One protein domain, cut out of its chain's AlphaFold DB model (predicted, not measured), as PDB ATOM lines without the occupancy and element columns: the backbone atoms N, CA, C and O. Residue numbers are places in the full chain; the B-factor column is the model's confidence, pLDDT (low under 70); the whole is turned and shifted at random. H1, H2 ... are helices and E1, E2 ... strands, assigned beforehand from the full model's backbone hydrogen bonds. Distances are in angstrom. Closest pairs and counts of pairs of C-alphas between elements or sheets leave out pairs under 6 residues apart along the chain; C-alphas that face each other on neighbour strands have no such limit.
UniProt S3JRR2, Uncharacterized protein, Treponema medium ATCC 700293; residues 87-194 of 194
ATOM      1  N   ILE A  87     -37.775   6.551  27.958       92.81
ATOM      2  CA  ILE A  87     -38.672   7.622  27.491       92.81
ATOM      3  C   ILE A  87     -37.881   8.903  27.256       92.81
ATOM      4  O   ILE A  87     -37.092   9.328  28.101       92.81
ATOM      5  N   GLU A  88     -38.158   9.562  26.138       93.81
ATOM      6  CA  GLU A  88     -37.657  10.894  25.824       93.81
ATOM      7  C   GLU A  88     -38.813  11.856  25.587       93.81
ATOM      8  O   GLU A  88     -39.797  11.511  24.938       93.81
ATOM      9  N   ILE A  89     -38.680  13.089  26.078       94.81
ATOM     10  CA  ILE A  89     -39.654  14.161  25.860       94.81
ATOM     11  C   ILE A  89     -39.071  15.115  24.819       94.81
ATOM     12  O   ILE A  89     -38.032  15.731  25.040       94.81
ATOM     13  N   LEU A  90     -39.752  15.232  23.681       95.75
ATOM     14  CA  LEU A  90     -39.346  16.069  22.548       95.75
ATOM     15  C   LEU A  90     -40.022  17.445  22.579       95.75
ATOM     16  O   LEU A  90     -39.478  18.422  22.068       95.75
ATOM     17  N   SER A  91     -41.228  17.524  23.140       95.56
ATOM     18  CA  SER A  91     -41.988  18.764  23.289       95.56
ATOM     19  C   SER A  91     -42.972  18.649  24.457       95.56
ATOM     20  O   SER A  91     -43.510  17.561  24.676       95.56
ATOM     21  N   PRO A  92     -43.286  19.752  25.156       95.56
ATOM     22  CA  PRO A  92     -42.661  21.072  25.035       95.56
ATOM     23  C   PRO A  92     -41.255  21.103  25.662       95.56
ATOM     24  O   PRO A  92     -40.811  20.131  26.269       95.56
ATOM     25  N   ASP A  93     -40.552  22.229  25.522       94.62
ATOM     26  CA  ASP A  93     -39.318  22.487  26.272       94.62
ATOM     27  C   ASP A  93     -39.644  22.592  27.771       94.62
ATOM     28  O   ASP A  93     -40.234  23.579  28.222       94.62
ATOM     29  N   LEU A  94     -39.255  21.571  28.538       90.56
ATOM     30  CA  LEU A  94     -39.520  21.484  29.976       90.56
ATOM     31  C   LEU A  94     -38.757  22.527  30.807       90.56
ATOM     32  O   LEU A  94     -39.057  22.698  31.983       90.56
ATOM     33  N   SER A  95     -37.808  23.267  30.217       91.56
ATOM     34  CA  SER A  95     -37.188  24.429  30.872       91.56
ATOM     35  C   SER A  95     -38.085  25.674  30.868       91.56
ATOM     36  O   SER A  95     -37.737  26.702  31.459       91.56
ATOM     37  N   LYS A  96     -39.234  25.616  30.180       94.00
ATOM     38  CA  LYS A  96     -40.216  26.698  30.093       94.00
ATOM     39  C   LYS A  96     -41.497  26.323  30.824       94.00
ATOM     40  O   LYS A  96     -41.990  25.202  30.724       94.00
ATOM     41  N   ASN A  97     -42.081  27.315  31.487       94.69
ATOM     42  CA  ASN A  97     -43.417  27.191  32.056       94.69
ATOM     43  C   ASN A  97     -44.447  27.033  30.934       94.69
ATOM     44  O   ASN A  97     -44.371  27.726  29.918       94.69
ATOM     45  N   GLN A  98     -45.424  26.159  31.152       95.38
ATOM     46  CA  GLN A  98     -46.514  25.915  30.211       95.38
ATOM     47  C   GLN A  98     -47.791  26.608  30.686       95.38
ATOM     48  O   GLN A  98     -48.072  26.675  31.883       95.38
ATOM     49  N   SER A  99     -48.577  27.127  29.746       94.12
ATOM     50  CA  SER A  99     -49.856  27.783  30.027       94.12
ATOM     51  C   SER A  99     -50.838  27.552  28.890       94.12
ATOM     52  O   SER A  99     -50.434  27.578  27.729       94.12
ATOM     53  N   GLY A 100     -52.121  27.417  29.218       94.94
ATOM     54  CA  GLY A 100     -53.146  27.095  28.233       94.94
ATOM     55  C   GLY A 100     -53.052  25.644  27.769       94.94
ATOM     56  O   GLY A 100     -52.508  24.786  28.470       94.94
ATOM     57  N   ASP A 101     -53.622  25.393  26.601       96.88
ATOM     58  CA  ASP A 101     -53.665  24.073  25.989       96.88
ATOM     59  C   ASP A 101     -52.358  23.776  25.258       96.88
ATOM     60  O   ASP A 101     -51.837  24.616  24.521       96.88
ATOM     61  N   PHE A 102     -51.831  22.571  25.455       96.62
ATOM     62  CA  PHE A 102     -50.600  22.134  24.809       96.62
ATOM     63  C   PHE A 102     -50.577  20.619  24.619       96.62
ATOM     64  O   PHE A 102     -51.333  19.877  25.244       96.62
ATOM     65  N   THR A 103     -49.668  20.166  23.763       96.25
ATOM     66  CA  THR A 103     -49.451  18.751  23.473       96.25
ATOM     67  C   THR A 103     -48.031  18.373  23.867       96.25
ATOM     68  O   THR A 103     -47.067  18.994  23.404       96.25
ATOM     69  N   MET A 104     -47.896  17.333  24.687       96.25
ATOM     70  CA  MET A 104     -46.616  16.679  24.916       96.25
ATOM     71  C   MET A 104     -46.362  15.638  23.839       96.25
ATOM     72  O   MET A 104     -47.264  14.894  23.454       96.25
ATOM     73  N   ARG A 105     -45.124  15.581  23.364       95.56
ATOM     74  CA  ARG A 105     -44.664  14.588  22.397       95.56
ATOM     75  C   ARG A 105     -43.330  14.044  22.838       95.56
ATOM     76  O   ARG A 105     -42.505  14.788  23.370       95.56
ATOM     77  N   GLY A 106     -43.095  12.786  22.524       94.69
ATOM     78  CA  GLY A 106     -41.828  12.160  22.817       94.69
ATOM     79  C   GLY A 106     -41.613  10.874  22.054       94.69
ATOM     80  O   GLY A 106     -42.453  10.473  21.250       94.69
ATOM     81  N   SER A 107     -40.474  10.255  22.319       92.94
ATOM     82  CA  SER A 107     -40.078   8.962  21.773       92.94
ATOM     83  C   SER A 107     -39.895   7.946  22.890       92.94
ATOM     84  O   SER A 107     -39.729   8.295  24.064       92.94
ATOM     85  N   VAL A 108     -39.947   6.676  22.514       92.12
ATOM     86  CA  VAL A 108     -39.497   5.562  23.341       92.12
ATOM     87  C   VAL A 108     -38.369   4.839  22.612       92.12
ATOM     88  O   VAL A 108     -38.427   4.657  21.399       92.12
ATOM     89  N   ILE A 109     -37.317   4.474  23.336       87.94
ATOM     90  CA  ILE A 109     -36.149   3.794  22.777       87.94
ATOM     91  C   ILE A 109     -36.014   2.431  23.445       87.94
ATOM     92  O   ILE A 109     -35.814   2.348  24.655       87.94
ATOM     93  N   ASP A 110     -36.070   1.385  22.626       87.44
ATOM     94  CA  ASP A 110     -35.756   0.001  22.972       87.44
ATOM     95  C   ASP A 110     -35.013  -0.621  21.775       87.44
ATOM     96  O   ASP A 110     -35.456  -0.520  20.630       87.44
ATOM     97  N   ILE A 111     -33.831  -1.190  22.021       75.75
ATOM     98  CA  ILE A 111     -32.892  -1.590  20.965       75.75
ATOM     99  C   ILE A 111     -32.941  -3.107  20.676       75.75
ATOM    100  O   ILE A 111     -32.302  -3.536  19.710       75.75
ATOM    101  N   LEU A 112     -33.710  -3.936  21.406       79.56
ATOM    102  CA  LEU A 112     -33.791  -5.383  21.117       79.56
ATOM    103  C   LEU A 112     -35.179  -6.022  21.276       79.56
ATOM    104  O   LEU A 112     -35.576  -6.757  20.352       79.56
ATOM    105  N   SER A 113     -35.876  -5.805  22.398       80.44
ATOM    106  CA  SER A 113     -37.213  -6.373  22.657       80.44
ATOM    107  C   SER A 113     -38.325  -5.614  21.944       80.44
ATOM    108  O   SER A 113     -39.270  -6.232  21.446       80.44
ATOM    109  N   GLY A 114     -38.151  -4.303  21.787       83.88
ATOM    110  CA  GLY A 114     -39.216  -3.408  21.356       83.88
ATOM    111  C   GLY A 114     -40.230  -3.152  22.473       83.88
ATOM    112  O   GLY A 114     -40.276  -3.835  23.484       83.88
ATOM    113  N   VAL A 115     -41.085  -2.155  22.268       87.00
ATOM    114  CA  VAL A 115     -41.966  -1.662  23.330       87.00
ATOM    115  C   VAL A 115     -43.320  -2.358  23.285       87.00
ATOM    116  O   VAL A 115     -44.044  -2.273  22.293       87.00
ATOM    117  N   LYS A 116     -43.694  -3.002  24.390       86.88
ATOM    118  CA  LYS A 116     -44.991  -3.660  24.558       86.88
ATOM    119  C   LYS A 116     -46.080  -2.698  25.002       86.88
ATOM    120  O   LYS A 116     -47.209  -2.797  24.520       86.88
ATOM    121  N   SER A 117     -45.791  -1.804  25.946       89.94
ATOM    122  CA  SER A 117     -46.766  -0.799  26.377       89.94
ATOM    123  C   SER A 117     -46.107   0.458  26.932       89.94
ATOM    124  O   SER A 117     -45.036   0.397  27.532       89.94
ATOM    125  N   ILE A 118     -46.771   1.601  26.743       93.75
ATOM    126  CA  ILE A 118     -46.452   2.851  27.431       93.75
ATOM    127  C   ILE A 118     -47.701   3.295  28.176       93.75
ATOM    128  O   ILE A 118     -48.792   3.381  27.606       93.75
ATOM    129  N   LYS A 119     -47.532   3.604  29.454       95.81
ATOM    130  CA  LYS A 119     -48.571   4.160  30.311       95.81
ATOM    131  C   LYS A 119     -48.061   5.419  30.986       95.81
ATOM    132  O   LYS A 119     -46.863   5.550  31.222       95.81
ATOM    133  N   TYR A 120     -48.971   6.319  31.339       97.31
ATOM    134  CA  TYR A 120     -48.638   7.518  32.097       97.31
ATOM    135  C   TYR A 120     -49.642   7.835  33.206       97.31
ATOM    136  O   TYR A 120     -50.832   7.514  33.121       97.31
ATOM    137  N   ILE A 121     -49.149   8.499  34.248       97.75
ATOM    138  CA  ILE A 121     -49.956   9.123  35.294       97.75
ATOM    139  C   ILE A 121     -49.535  10.579  35.413       97.75
ATOM    140  O   ILE A 121     -48.353  10.896  35.538       97.75
ATOM    141  N   VAL A 122     -50.529  11.459  35.407       97.19
ATOM    142  CA  VAL A 122     -50.344  12.890  35.626       97.19
ATOM    143  C   VAL A 122     -50.627  13.204  37.084       97.19
ATOM    144  O   VAL A 122     -51.663  12.816  37.623       97.19
ATOM    145  N   GLY A 123     -49.744  13.983  37.693       97.25
ATOM    146  CA  GLY A 123     -49.929  14.517  39.028       97.25
ATOM    147  C   GLY A 123     -49.340  13.653  40.136       97.25
ATOM    148  O   GLY A 123     -49.010  12.475  39.983       97.25
ATOM    149  N   LYS A 124     -49.155  14.306  41.277       96.31
ATOM    150  CA  LYS A 124     -48.491  13.791  42.467       96.31
ATOM    151  C   LYS A 124     -49.232  12.591  43.051       96.31
ATOM    152  O   LYS A 124     -50.456  12.599  43.156       96.31
ATOM    153  N   GLN A 125     -48.470  11.593  43.486       95.88
ATOM    154  CA  GLN A 125     -48.992  10.432  44.220       95.88
ATOM    155  C   GLN A 125     -48.943  10.643  45.737       95.88
ATOM    156  O   GLN A 125     -49.607   9.947  46.503       95.88
ATOM    157  N   ASP A 126     -48.167  11.632  46.173       94.12
ATOM    158  CA  ASP A 126     -48.047  12.062  47.553       94.12
ATOM    159  C   ASP A 126     -48.050  13.591  47.599       94.12
ATOM    160  O   ASP A 126     -47.448  14.267  46.767       94.12
ATOM    161  N   SER A 127     -48.787  14.162  48.553       88.69
ATOM    162  CA  SER A 127     -48.923  15.620  48.643       88.69
ATOM    163  C   SER A 127     -47.661  16.311  49.164       88.69
ATOM    164  O   SER A 127     -47.485  17.503  48.918       88.69
ATOM    165  N   SER A 128     -46.809  15.586  49.891       88.81
ATOM    166  CA  SER A 128     -45.563  16.101  50.461       88.81
ATOM    167  C   SER A 128     -44.364  15.890  49.534       88.81
ATOM    168  O   SER A 128     -43.507  16.774  49.441       88.81
ATOM    169  N   ASP A 129     -44.358  14.777  48.798       94.44
ATOM    170  CA  ASP A 129     -43.313  14.400  47.853       94.44
ATOM    171  C   ASP A 129     -43.900  14.118  46.463       94.44
ATOM    172  O   ASP A 129     -44.380  13.026  46.161       94.44
ATOM    173  N   ILE A 130     -43.829  15.119  45.584       95.25
ATOM    174  CA  ILE A 130     -44.327  14.995  44.211       95.25
ATOM    175  C   ILE A 130     -43.468  14.082  43.330       95.25
ATOM    176  O   ILE A 130     -43.872  13.798  42.209       95.25
ATOM    177  N   THR A 131     -42.303  13.632  43.809       95.81
ATOM    178  CA  THR A 131     -41.420  12.715  43.075       95.81
ATOM    179  C   THR A 131     -41.709  11.250  43.380       95.81
ATOM    180  O   THR A 131     -41.209  10.374  42.681       95.81
ATOM    181  N   LYS A 132     -42.550  10.972  44.386       96.81
ATOM    182  CA  LYS A 132     -42.932   9.611  44.751       96.81
ATOM    183  C   LYS A 132     -43.626   8.918  43.583       96.81
ATOM    184  O   LYS A 132     -44.721   9.313  43.176       96.81
ATOM    185  N   GLU A 133     -42.995   7.857  43.097       96.56
ATOM    186  CA  GLU A 133     -43.506   7.078  41.978       96.56
ATOM    187  C   GLU A 133     -44.792   6.314  42.348       96.56
ATOM    188  O   GLU A 133     -44.929   5.811  43.472       96.56
ATOM    189  N   PRO A 134     -45.750   6.207  41.412       96.88
ATOM    190  CA  PRO A 134     -46.897   5.317  41.550       96.88
ATOM    191  C   PRO A 134     -46.470   3.844  41.548       96.88
ATOM    192  O   PRO A 134     -45.461   3.463  40.955       96.88
ATOM    193  N   ALA A 135     -47.284   2.986  42.163       96.50
ATOM    194  CA  ALA A 135     -47.094   1.544  42.057       96.50
ATOM    195  C   ALA A 135     -47.305   1.071  40.605       96.50
ATOM    196  O   ALA A 135     -48.196   1.558  39.900       96.50
ATOM    197  N   LYS A 136     -46.506   0.096  40.150       95.12
ATOM    198  CA  LYS A 136     -46.596  -0.436  38.776       95.12
ATOM    199  C   LYS A 136     -47.972  -1.042  38.461       95.12
ATOM    200  O   LYS A 136     -48.398  -1.023  37.314       95.12
ATOM    201  N   ASP A 137     -48.672  -1.536  39.477       95.31
ATOM    202  CA  ASP A 137     -50.006  -2.139  39.408       95.31
ATOM    203  C   ASP A 137     -51.154  -1.163  39.737       95.31
ATOM    204  O   ASP A 137     -52.305  -1.582  39.866       95.31
ATOM    205  N   ALA A 138     -50.876   0.142  39.858       96.31
ATOM    206  CA  ALA A 138     -51.905   1.147  40.110       96.31
ATOM    207  C   ALA A 138     -52.982   1.160  39.005       96.31
ATOM    208  O   ALA A 138     -52.711   0.970  37.825       96.31
ATOM    209  N   THR A 139     -54.242   1.410  39.357       94.69
ATOM    210  CA  THR A 139     -55.351   1.309  38.387       94.69
ATOM    211  C   THR A 139     -55.600   2.590  37.587       94.69
ATOM    212  O   THR A 139     -56.462   2.604  36.716       94.69
ATOM    213  N   ASN A 140     -54.903   3.683  37.904       95.00
ATOM    214  CA  ASN A 140     -55.072   5.010  37.297       95.00
ATOM    215  C   ASN A 140     -54.070   5.306  36.167       95.00
ATOM    216  O   ASN A 140     -54.002   6.445  35.704       95.00
ATOM    217  N   TRP A 141     -53.297   4.310  35.731       97.62
ATOM    218  CA  TRP A 141     -52.452   4.412  34.545       97.62
ATOM    219  C   TRP A 141     -53.296   4.633  33.284       97.62
ATOM    220  O   TRP A 141     -54.226   3.878  33.007       97.62
ATOM    221  N   ASN A 142     -52.932   5.642  32.492       96.00
ATOM    222  CA  ASN A 142     -53.507   5.889  31.172       96.00
ATOM    223  C   ASN A 142     -52.597   5.275  30.111       96.00
ATOM    224  O   ASN A 142     -51.405   5.575  30.085       96.00
ATOM    225  N   SER A 143     -53.138   4.430  29.238       95.12
ATOM    226  CA  SER A 143     -52.374   3.844  28.131       95.12
ATOM    227  C   SER A 143     -52.134   4.862  27.018       95.12
ATOM    228  O   SER A 143     -53.005   5.683  26.730       95.12
ATOM    229  N   LEU A 144     -50.972   4.777  26.371       92.56
ATOM    230  CA  LEU A 144     -50.653   5.518  25.154       92.56
ATOM    231  C   LEU A 144     -50.596   4.582  23.958       92.56
ATOM    232  O   LEU A 144     -49.952   3.533  24.007       92.56
ATOM    233  N   ASP A 145     -51.224   5.013  22.870       84.81
ATOM    234  CA  ASP A 145     -51.012   4.406  21.567       84.81
ATOM    235  C   ASP A 145     -49.621   4.804  21.066       84.81
ATOM    236  O   ASP A 145     -49.284   5.989  20.984       84.81
ATOM    237  N   VAL A 146     -48.804   3.805  20.733       74.06
ATOM    238  CA  VAL A 146     -47.471   4.018  20.166       74.06
ATOM    239  C   VAL A 146     -47.577   3.924  18.651       74.06
ATOM    240  O   VAL A 146     -47.925   2.879  18.102       74.06
ATOM    241  N   LEU A 147     -47.271   5.023  17.963       73.75
ATOM    242  CA  LEU A 147     -47.208   5.067  16.506       73.75
ATOM    243  C   LEU A 147     -45.770   5.379  16.097       73.75
ATOM    244  O   LEU A 147     -45.308   6.500  16.284       73.75
ATOM    245  N   ALA A 148     -45.079   4.391  15.518       71.00
ATOM    246  CA  ALA A 148     -43.694   4.528  15.051       71.00
ATOM    247  C   ALA A 148     -42.738   5.076  16.136       71.00
ATOM    248  O   ALA A 148     -42.052   6.070  15.911       71.00
ATOM    249  N   ASP A 149     -42.748   4.448  17.318       80.75
ATOM    250  CA  ASP A 149     -41.931   4.786  18.499       80.75
ATOM    251  C   ASP A 149     -42.138   6.202  19.067       80.75
ATOM    252  O   ASP A 149     -41.384   6.653  19.928       80.75
ATOM    253  N   ILE A 150     -43.188   6.899  18.622       89.25
ATOM    254  CA  ILE A 150     -43.589   8.219  19.110       89.25
ATOM    255  C   ILE A 150     -44.867   8.087  19.936       89.25
ATOM    256  O   ILE A 150     -45.793   7.354  19.578       89.25
ATOM    257  N   TRP A 151     -44.932   8.858  21.016       93.88
ATOM    258  CA  TRP A 151     -46.116   9.007  21.852       93.88
ATOM    259  C   TRP A 151     -46.567  10.469  21.911       93.88
ATOM    260  O   TRP A 151     -45.801  11.406  21.665       93.88
ATOM    261  N   THR A 152     -47.850  10.677  22.205       94.88
ATOM    262  CA  THR A 152     -48.461  12.005  22.328       94.88
ATOM    263  C   THR A 152     -49.437  12.031  23.501       94.88
ATOM    264  O   THR A 152     -50.217  11.099  23.666       94.88
ATOM    265  N   ILE A 153     -49.398  13.099  24.302       95.94
ATOM    266  CA  ILE A 153     -50.381  13.382  25.356       95.94
ATOM    267  C   ILE A 153     -50.931  14.788  25.123       95.94
ATOM    268  O   ILE A 153     -50.181  15.764  25.147       95.94
ATOM    269  N   ASP A 154     -52.240  14.895  24.918       96.31
ATOM    270  CA  ASP A 154     -52.914  16.173  24.708       96.31
ATOM    271  C   ASP A 154     -53.473  16.721  26.025       96.31
ATOM    272  O   ASP A 154     -54.419  16.185  26.596       96.31
ATOM    273  N   PHE A 155     -52.926  17.847  26.483       96.88
ATOM    274  CA  PHE A 155     -53.448  18.605  27.615       96.88
ATOM    275  C   PHE A 155     -54.285  19.768  27.103       96.88
ATOM    276  O   PHE A 155     -53.885  20.931  27.183       96.88
ATOM    277  N   THR A 156     -55.456  19.442  26.556       95.94
ATOM    278  CA  THR A 156     -56.365  20.424  25.953       95.94
ATOM    279  C   THR A 156     -57.742  20.400  26.604       95.94
ATOM    280  O   THR A 156     -58.139  19.400  27.200       95.94
ATOM    281  N   ASN A 157     -58.498  21.493  26.500       93.69
ATOM    282  CA  ASN A 157     -59.895  21.564  26.931       93.69
ATOM    283  C   ASN A 157     -60.117  21.045  28.371       93.69
ATOM    284  O   ASN A 157     -59.514  21.529  29.332       93.69
ATOM    285  N   ALA A 158     -60.995  20.048  28.521       91.75
ATOM    286  CA  ALA A 158     -61.342  19.420  29.787       91.75
ATOM    287  C   ALA A 158     -60.208  18.587  30.392       91.75
ATOM    288  O   ALA A 158     -60.329  18.253  31.564       91.75
ATOM    289  N   ASP A 159     -59.117  18.323  29.664       92.25
ATOM    290  CA  ASP A 159     -57.929  17.575  30.105       92.25
ATOM    291  C   ASP A 159     -56.726  18.487  30.387       92.25
ATOM    292  O   ASP A 159     -55.783  18.078  31.058       92.25
ATOM    293  N   SER A 160     -56.809  19.766  30.011       95.69
ATOM    294  CA  SER A 160     -55.782  20.782  30.266       95.69
ATOM    295  C   SER A 160     -55.363  20.833  31.738       95.69
ATOM    296  O   SER A 160     -56.202  21.029  32.621       95.69
ATOM    297  N   ILE A 161     -54.066  20.654  32.010       96.50
ATOM    298  CA  ILE A 161     -53.495  20.608  33.372       96.50
ATOM    299  C   ILE A 161     -53.041  21.979  33.879       96.50
ATOM    300  O   ILE A 161     -52.727  22.127  35.055       96.50
ATOM    301  N   THR A 162     -53.026  22.990  33.006       95.44
ATOM    302  CA  THR A 162     -52.577  24.353  33.331       95.44
ATOM    303  C   THR A 162     -53.675  25.196  33.990       95.44
ATOM    304  O   THR A 162     -53.418  26.295  34.480       95.44
ATOM    305  N   GLN A 163     -54.909  24.684  34.047       94.81
ATOM    306  CA  GLN A 163     -56.009  25.321  34.767       94.81
ATOM    307  C   GLN A 163     -55.759  25.274  36.278       94.81
ATOM    308  O   GLN A 163     -55.509  24.206  36.832       94.81
ATOM    309  N   LYS A 164     -55.906  26.418  36.960       92.50
ATOM    310  CA  LYS A 164     -55.567  26.601  38.383       92.50
ATOM    311  C   LYS A 164     -56.018  25.456  39.300       92.50
ATOM    312  O   LYS A 164     -55.186  24.861  39.974       92.50
ATOM    313  N   ALA A 165     -57.311  25.123  39.299       94.12
ATOM    314  CA  ALA A 165     -57.856  24.099  40.196       94.12
ATOM    315  C   ALA A 165     -57.236  22.710  39.955       94.12
ATOM    316  O   ALA A 165     -56.994  21.955  40.895       94.12
ATOM    317  N   LYS A 166     -56.933  22.384  38.693       96.00
ATOM    318  CA  LYS A 166     -56.261  21.133  38.341       96.00
ATOM    319  C   LYS A 166     -54.792  21.160  38.719       96.00
ATOM    320  O   LYS A 166     -54.340  20.218  39.360       96.00
ATOM    321  N   ALA A 167     -54.081  22.233  38.387       96.50
ATOM    322  CA  ALA A 167     -52.676  22.406  38.738       96.50
ATOM    323  C   ALA A 167     -52.448  22.288  40.257       96.50
ATOM    324  O   ALA A 167     -51.516  21.617  40.687       96.50
ATOM    325  N   GLU A 168     -53.355  22.835  41.074       95.31
ATOM    326  CA  GLU A 168     -53.353  22.681  42.538       95.31
ATOM    327  C   GLU A 168     -53.557  21.230  42.994       95.31
ATOM    328  O   GLU A 168     -52.883  20.752  43.913       95.31
ATOM    329  N   SER A 169     -54.485  20.518  42.351       95.88
ATOM    330  CA  SER A 169     -54.780  19.121  42.683       95.88
ATOM    331  C   SER A 169     -53.664  18.161  42.258       95.88
ATOM    332  O   SER A 169     -53.346  17.230  42.994       95.88
ATOM    333  N   LEU A 170     -53.037  18.416  41.107       97.06
ATOM    334  CA  LEU A 170     -52.048  17.540  40.483       97.06
ATOM    335  C   LEU A 170     -50.623  17.869  40.927       97.06
ATOM    336  O   LEU A 170     -49.786  16.979  40.994       97.06
ATOM    337  N   GLY A 171     -50.322  19.130  41.219       96.50
ATOM    338  CA  GLY A 171     -48.962  19.599  41.449       96.50
ATOM    339  C   GLY A 171     -48.703  20.122  42.853       96.50
ATOM    340  O   GLY A 171     -49.546  20.065  43.756       96.50
ATOM    341  N   LYS A 172     -47.500  20.656  43.034       95.75
ATOM    342  CA  LYS A 172     -47.094  21.417  44.217       95.75
ATOM    343  C   LYS A 172     -46.864  22.866  43.818       95.75
ATOM    344  O   LYS A 172     -46.230  23.129  42.803       95.75
ATOM    345  N   LYS A 173     -47.393  23.798  44.609       94.94
ATOM    346  CA  LYS A 173     -47.194  25.230  44.372       94.94
ATOM    347  C   LYS A 173     -45.717  25.579  44.527       94.94
ATOM    348  O   LYS A 173     -45.086  25.150  45.490       94.94
ATOM    349  N   VAL A 174     -45.197  26.367  43.595       94.81
ATOM    350  CA  VAL A 174     -43.840  26.908  43.659       94.81
ATOM    351  C   VAL A 174     -43.827  28.113  44.601       94.81
ATOM    352  O   VAL A 174     -44.582  29.072  44.415       94.81
ATOM    353  N   ASP A 175     -42.971  28.056  45.618       93.94
ATOM    354  CA  ASP A 175     -42.826  29.107  46.627       93.94
ATOM    355  C   ASP A 175     -41.885  30.236  46.164       93.94
ATOM    356  O   ASP A 175     -41.081  30.080  45.247       93.94
ATOM    357  N   GLY A 176     -41.963  31.397  46.825       94.31
ATOM    358  CA  GLY A 176     -41.034  32.515  46.596       94.31
ATOM    359  C   GLY A 176     -41.308  33.352  45.340       94.31
ATOM    360  O   GLY A 176     -40.473  34.166  44.949       94.31
ATOM    361  N   LEU A 177     -42.474  33.178  44.714       94.19
ATOM    362  CA  LEU A 177     -42.891  33.957  43.549       94.19
ATOM    363  C   LEU A 177     -43.465  35.327  43.939       94.19
ATOM    364  O   LEU A 177     -43.920  35.550  45.062       94.19
ATOM    365  N   ALA A 178     -43.452  36.255  42.979       94.38
ATOM    366  CA  ALA A 178     -44.062  37.570  43.137       94.38
ATOM    367  C   ALA A 178     -45.568  37.470  43.445       94.38
ATOM    368  O   ALA A 178     -46.253  36.540  43.016       94.38
ATOM    369  N   ALA A 179     -46.100  38.463  44.163       92.31
ATOM    370  CA  ALA A 179     -47.516  38.509  44.511       92.31
ATOM    371  C   ALA A 179     -48.406  38.431  43.257       92.31
ATOM    372  O   ALA A 179     -48.214  39.180  42.300       92.31
ATOM    373  N   GLY A 180     -49.383  37.522  43.276       88.00
ATOM    374  CA  GLY A 180     -50.291  37.278  42.151       88.00
ATOM    375  C   GLY A 180     -49.763  36.307  41.089       88.00
ATOM    376  O   GLY A 180     -50.508  35.989  40.167       88.00
ATOM    377  N   VAL A 181     -48.529  35.806  41.218       91.12
ATOM    378  CA  VAL A 181     -47.989  34.748  40.356       91.12
ATOM    379  C   VAL A 181     -48.205  33.391  41.021       91.12
ATOM    380  O   VAL A 181     -47.821  33.180  42.170       91.12
ATOM    381  N   GLU A 182     -48.807  32.459  40.287       93.50
ATOM    382  CA  GLU A 182     -48.971  31.073  40.716       93.50
ATOM    383  C   GLU A 182     -48.377  30.145  39.660       93.50
ATOM    384  O   GLU A 182     -48.727  30.224  38.485       93.50
ATOM    385  N   LEU A 183     -47.471  29.275  40.096       95.56
ATOM    386  CA  LEU A 183     -46.855  28.230  39.289       95.56
ATOM    387  C   LEU A 183     -46.914  26.931  40.088       95.56
ATOM    388  O   LEU A 183     -46.835  26.957  41.320       95.56
ATOM    389  N   TYR A 184     -47.065  25.815  39.383       96.31
ATOM    390  CA  TYR A 184     -47.162  24.492  39.979       96.31
ATOM    391  C   TYR A 184     -46.214  23.533  39.269       96.31
ATOM    392  O   TYR A 184     -46.246  23.440  38.042       96.31
ATOM    393  N   ASP A 185     -45.436  22.788  40.048       95.94
ATOM    394  CA  ASP A 185     -44.691  21.632  39.560       95.94
ATOM    395  C   ASP A 185     -45.649  20.440  39.506       95.94
ATOM    396  O   ASP A 185     -46.144  19.985  40.543       95.94
ATOM    397  N   ILE A 186     -45.948  19.958  38.298       96.81
ATOM    398  CA  ILE A 186     -46.846  18.823  38.060       96.81
ATOM    399  C   ILE A 186     -46.002  17.644  37.567       96.81
ATOM    400  O   ILE A 186     -45.462  17.720  36.463       96.81
ATOM    401  N   PRO A 187     -45.872  16.558  38.347       96.88
ATOM    402  CA  PRO A 187     -45.121  15.394  37.905       96.88
ATOM    403  C   PRO A 187     -45.895  14.625  36.829       96.88
ATOM    404  O   PRO A 187     -47.128  14.566  36.839       96.88
ATOM    405  N   LEU A 188     -45.150  14.014  35.916       96.25
ATOM    406  CA  LEU A 188     -45.650  13.098  34.902       96.25
ATOM    407  C   LEU A 188     -44.823  11.820  34.997       96.25
ATOM    408  O   LEU A 188     -43.618  11.840  34.754       96.25
ATOM    409  N   PHE A 189     -45.469  10.726  35.377       97.06
ATOM    410  CA  PHE A 189     -44.830   9.424  35.513       97.06
ATOM    411  C   PHE A 189     -45.109   8.590  34.276       97.06
ATOM    412  O   PHE A 189     -46.237   8.599  33.783       97.06
ATOM    413  N   PHE A 190     -44.110   7.838  33.823       96.12
ATOM    414  CA  PHE A 190     -44.245   6.864  32.748       96.12
ATOM    415  C   PHE A 190     -43.949   5.463  33.278       96.12
ATOM    416  O   PHE A 190     -43.036   5.277  34.078       96.12
ATOM    417  N   LEU A 191     -44.702   4.479  32.798       95.25
ATOM    418  CA  LEU A 191     -44.401   3.063  32.946       95.25
ATOM    419  C   LEU A 191     -44.311   2.473  31.545       95.25
ATOM    420  O   LEU A 191     -45.293   2.496  30.801       95.25
ATOM    421  N   VAL A 192     -43.128   1.976  31.195       92.75
ATOM    422  CA  VAL A 192     -42.869   1.335  29.908       92.75
ATOM    423  C   VAL A 192     -42.532  -0.125  30.146       92.75
ATOM    424  O   VAL A 192     -41.755  -0.443  31.043       92.75
ATOM    425  N   GLU A 193     -43.159  -0.988  29.361       88.19
ATOM    426  CA  GLU A 193     -42.984  -2.436  29.409       88.19
ATOM    427  C   GLU A 193     -42.469  -2.921  28.052       88.19
ATOM    428  O   GLU A 193     -42.917  -2.422  27.012       88.19
ATOM    429  N   ASP A 194     -41.564  -3.891  28.095       83.62
ATOM    430  CA  ASP A 194     -41.057  -4.721  27.000       83.62
ATOM    431  C   ASP A 194     -41.870  -6.027  26.820       83.62
ATOM    432  O   ASP A 194     -42.653  -6.423  27.727       83.62
TER     433      ASP A 194
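What this domain is: This is residues 87 to 194 of the 194 residues of an uncharacterized protein of Treponema medium ATCC 700293 (UniProt S3JRR2). Little regular structure is here, 41 of 108 printed residues in named elements: a small, loosely closed barrel of two three-stranded sheets, E1-E2-E5 and E4-E3-E6, with H1 near one end and residues 176 to 181 sticking out beyond it. The order is E1, E2, E3, E4, E5, H1, E6, mostly strand, both sheets antiparallel. The whole is compact, radius of gyration of the C-alphas 14.9 A, spanning 51 by 25 by 24 A.

How they stand to each other: Start at E1, residues 87 to 91, a hairpin with E2, residues 102 to 109; N 88 and O 107 are 2.9 A apart, within hydrogen-bond range. Inner strand E2 also neighbours E5, residues 150 to 155, with N 104 and O 153 at 2.8 A. E3, residues 117 to 122, forms a hairpin with E4, residues 142 to 144, N 120 to O 142 2.8 A, and neighbours E6, residues 188 to 193, N 119 to O 191 2.8 A. The closest C-alphas of E4 and E5, Leu 144 and Trp 151, are 6.6 A apart. H1, residues 164 to 170, is on neither sheet; every O i to N i+4 pair is within range.

Where its parts are: Find C-alpha 87 at (-38.672, 7.622, 27.491), where E1 begins. E2 spans 23.4 A; E6 ends at C-alpha 193, (-42.984, -2.436, 29.409).

The domain as a whole: The printed part has no cut. Links E3 to E4 and H1 to E6 are long. No printed residue is under 70.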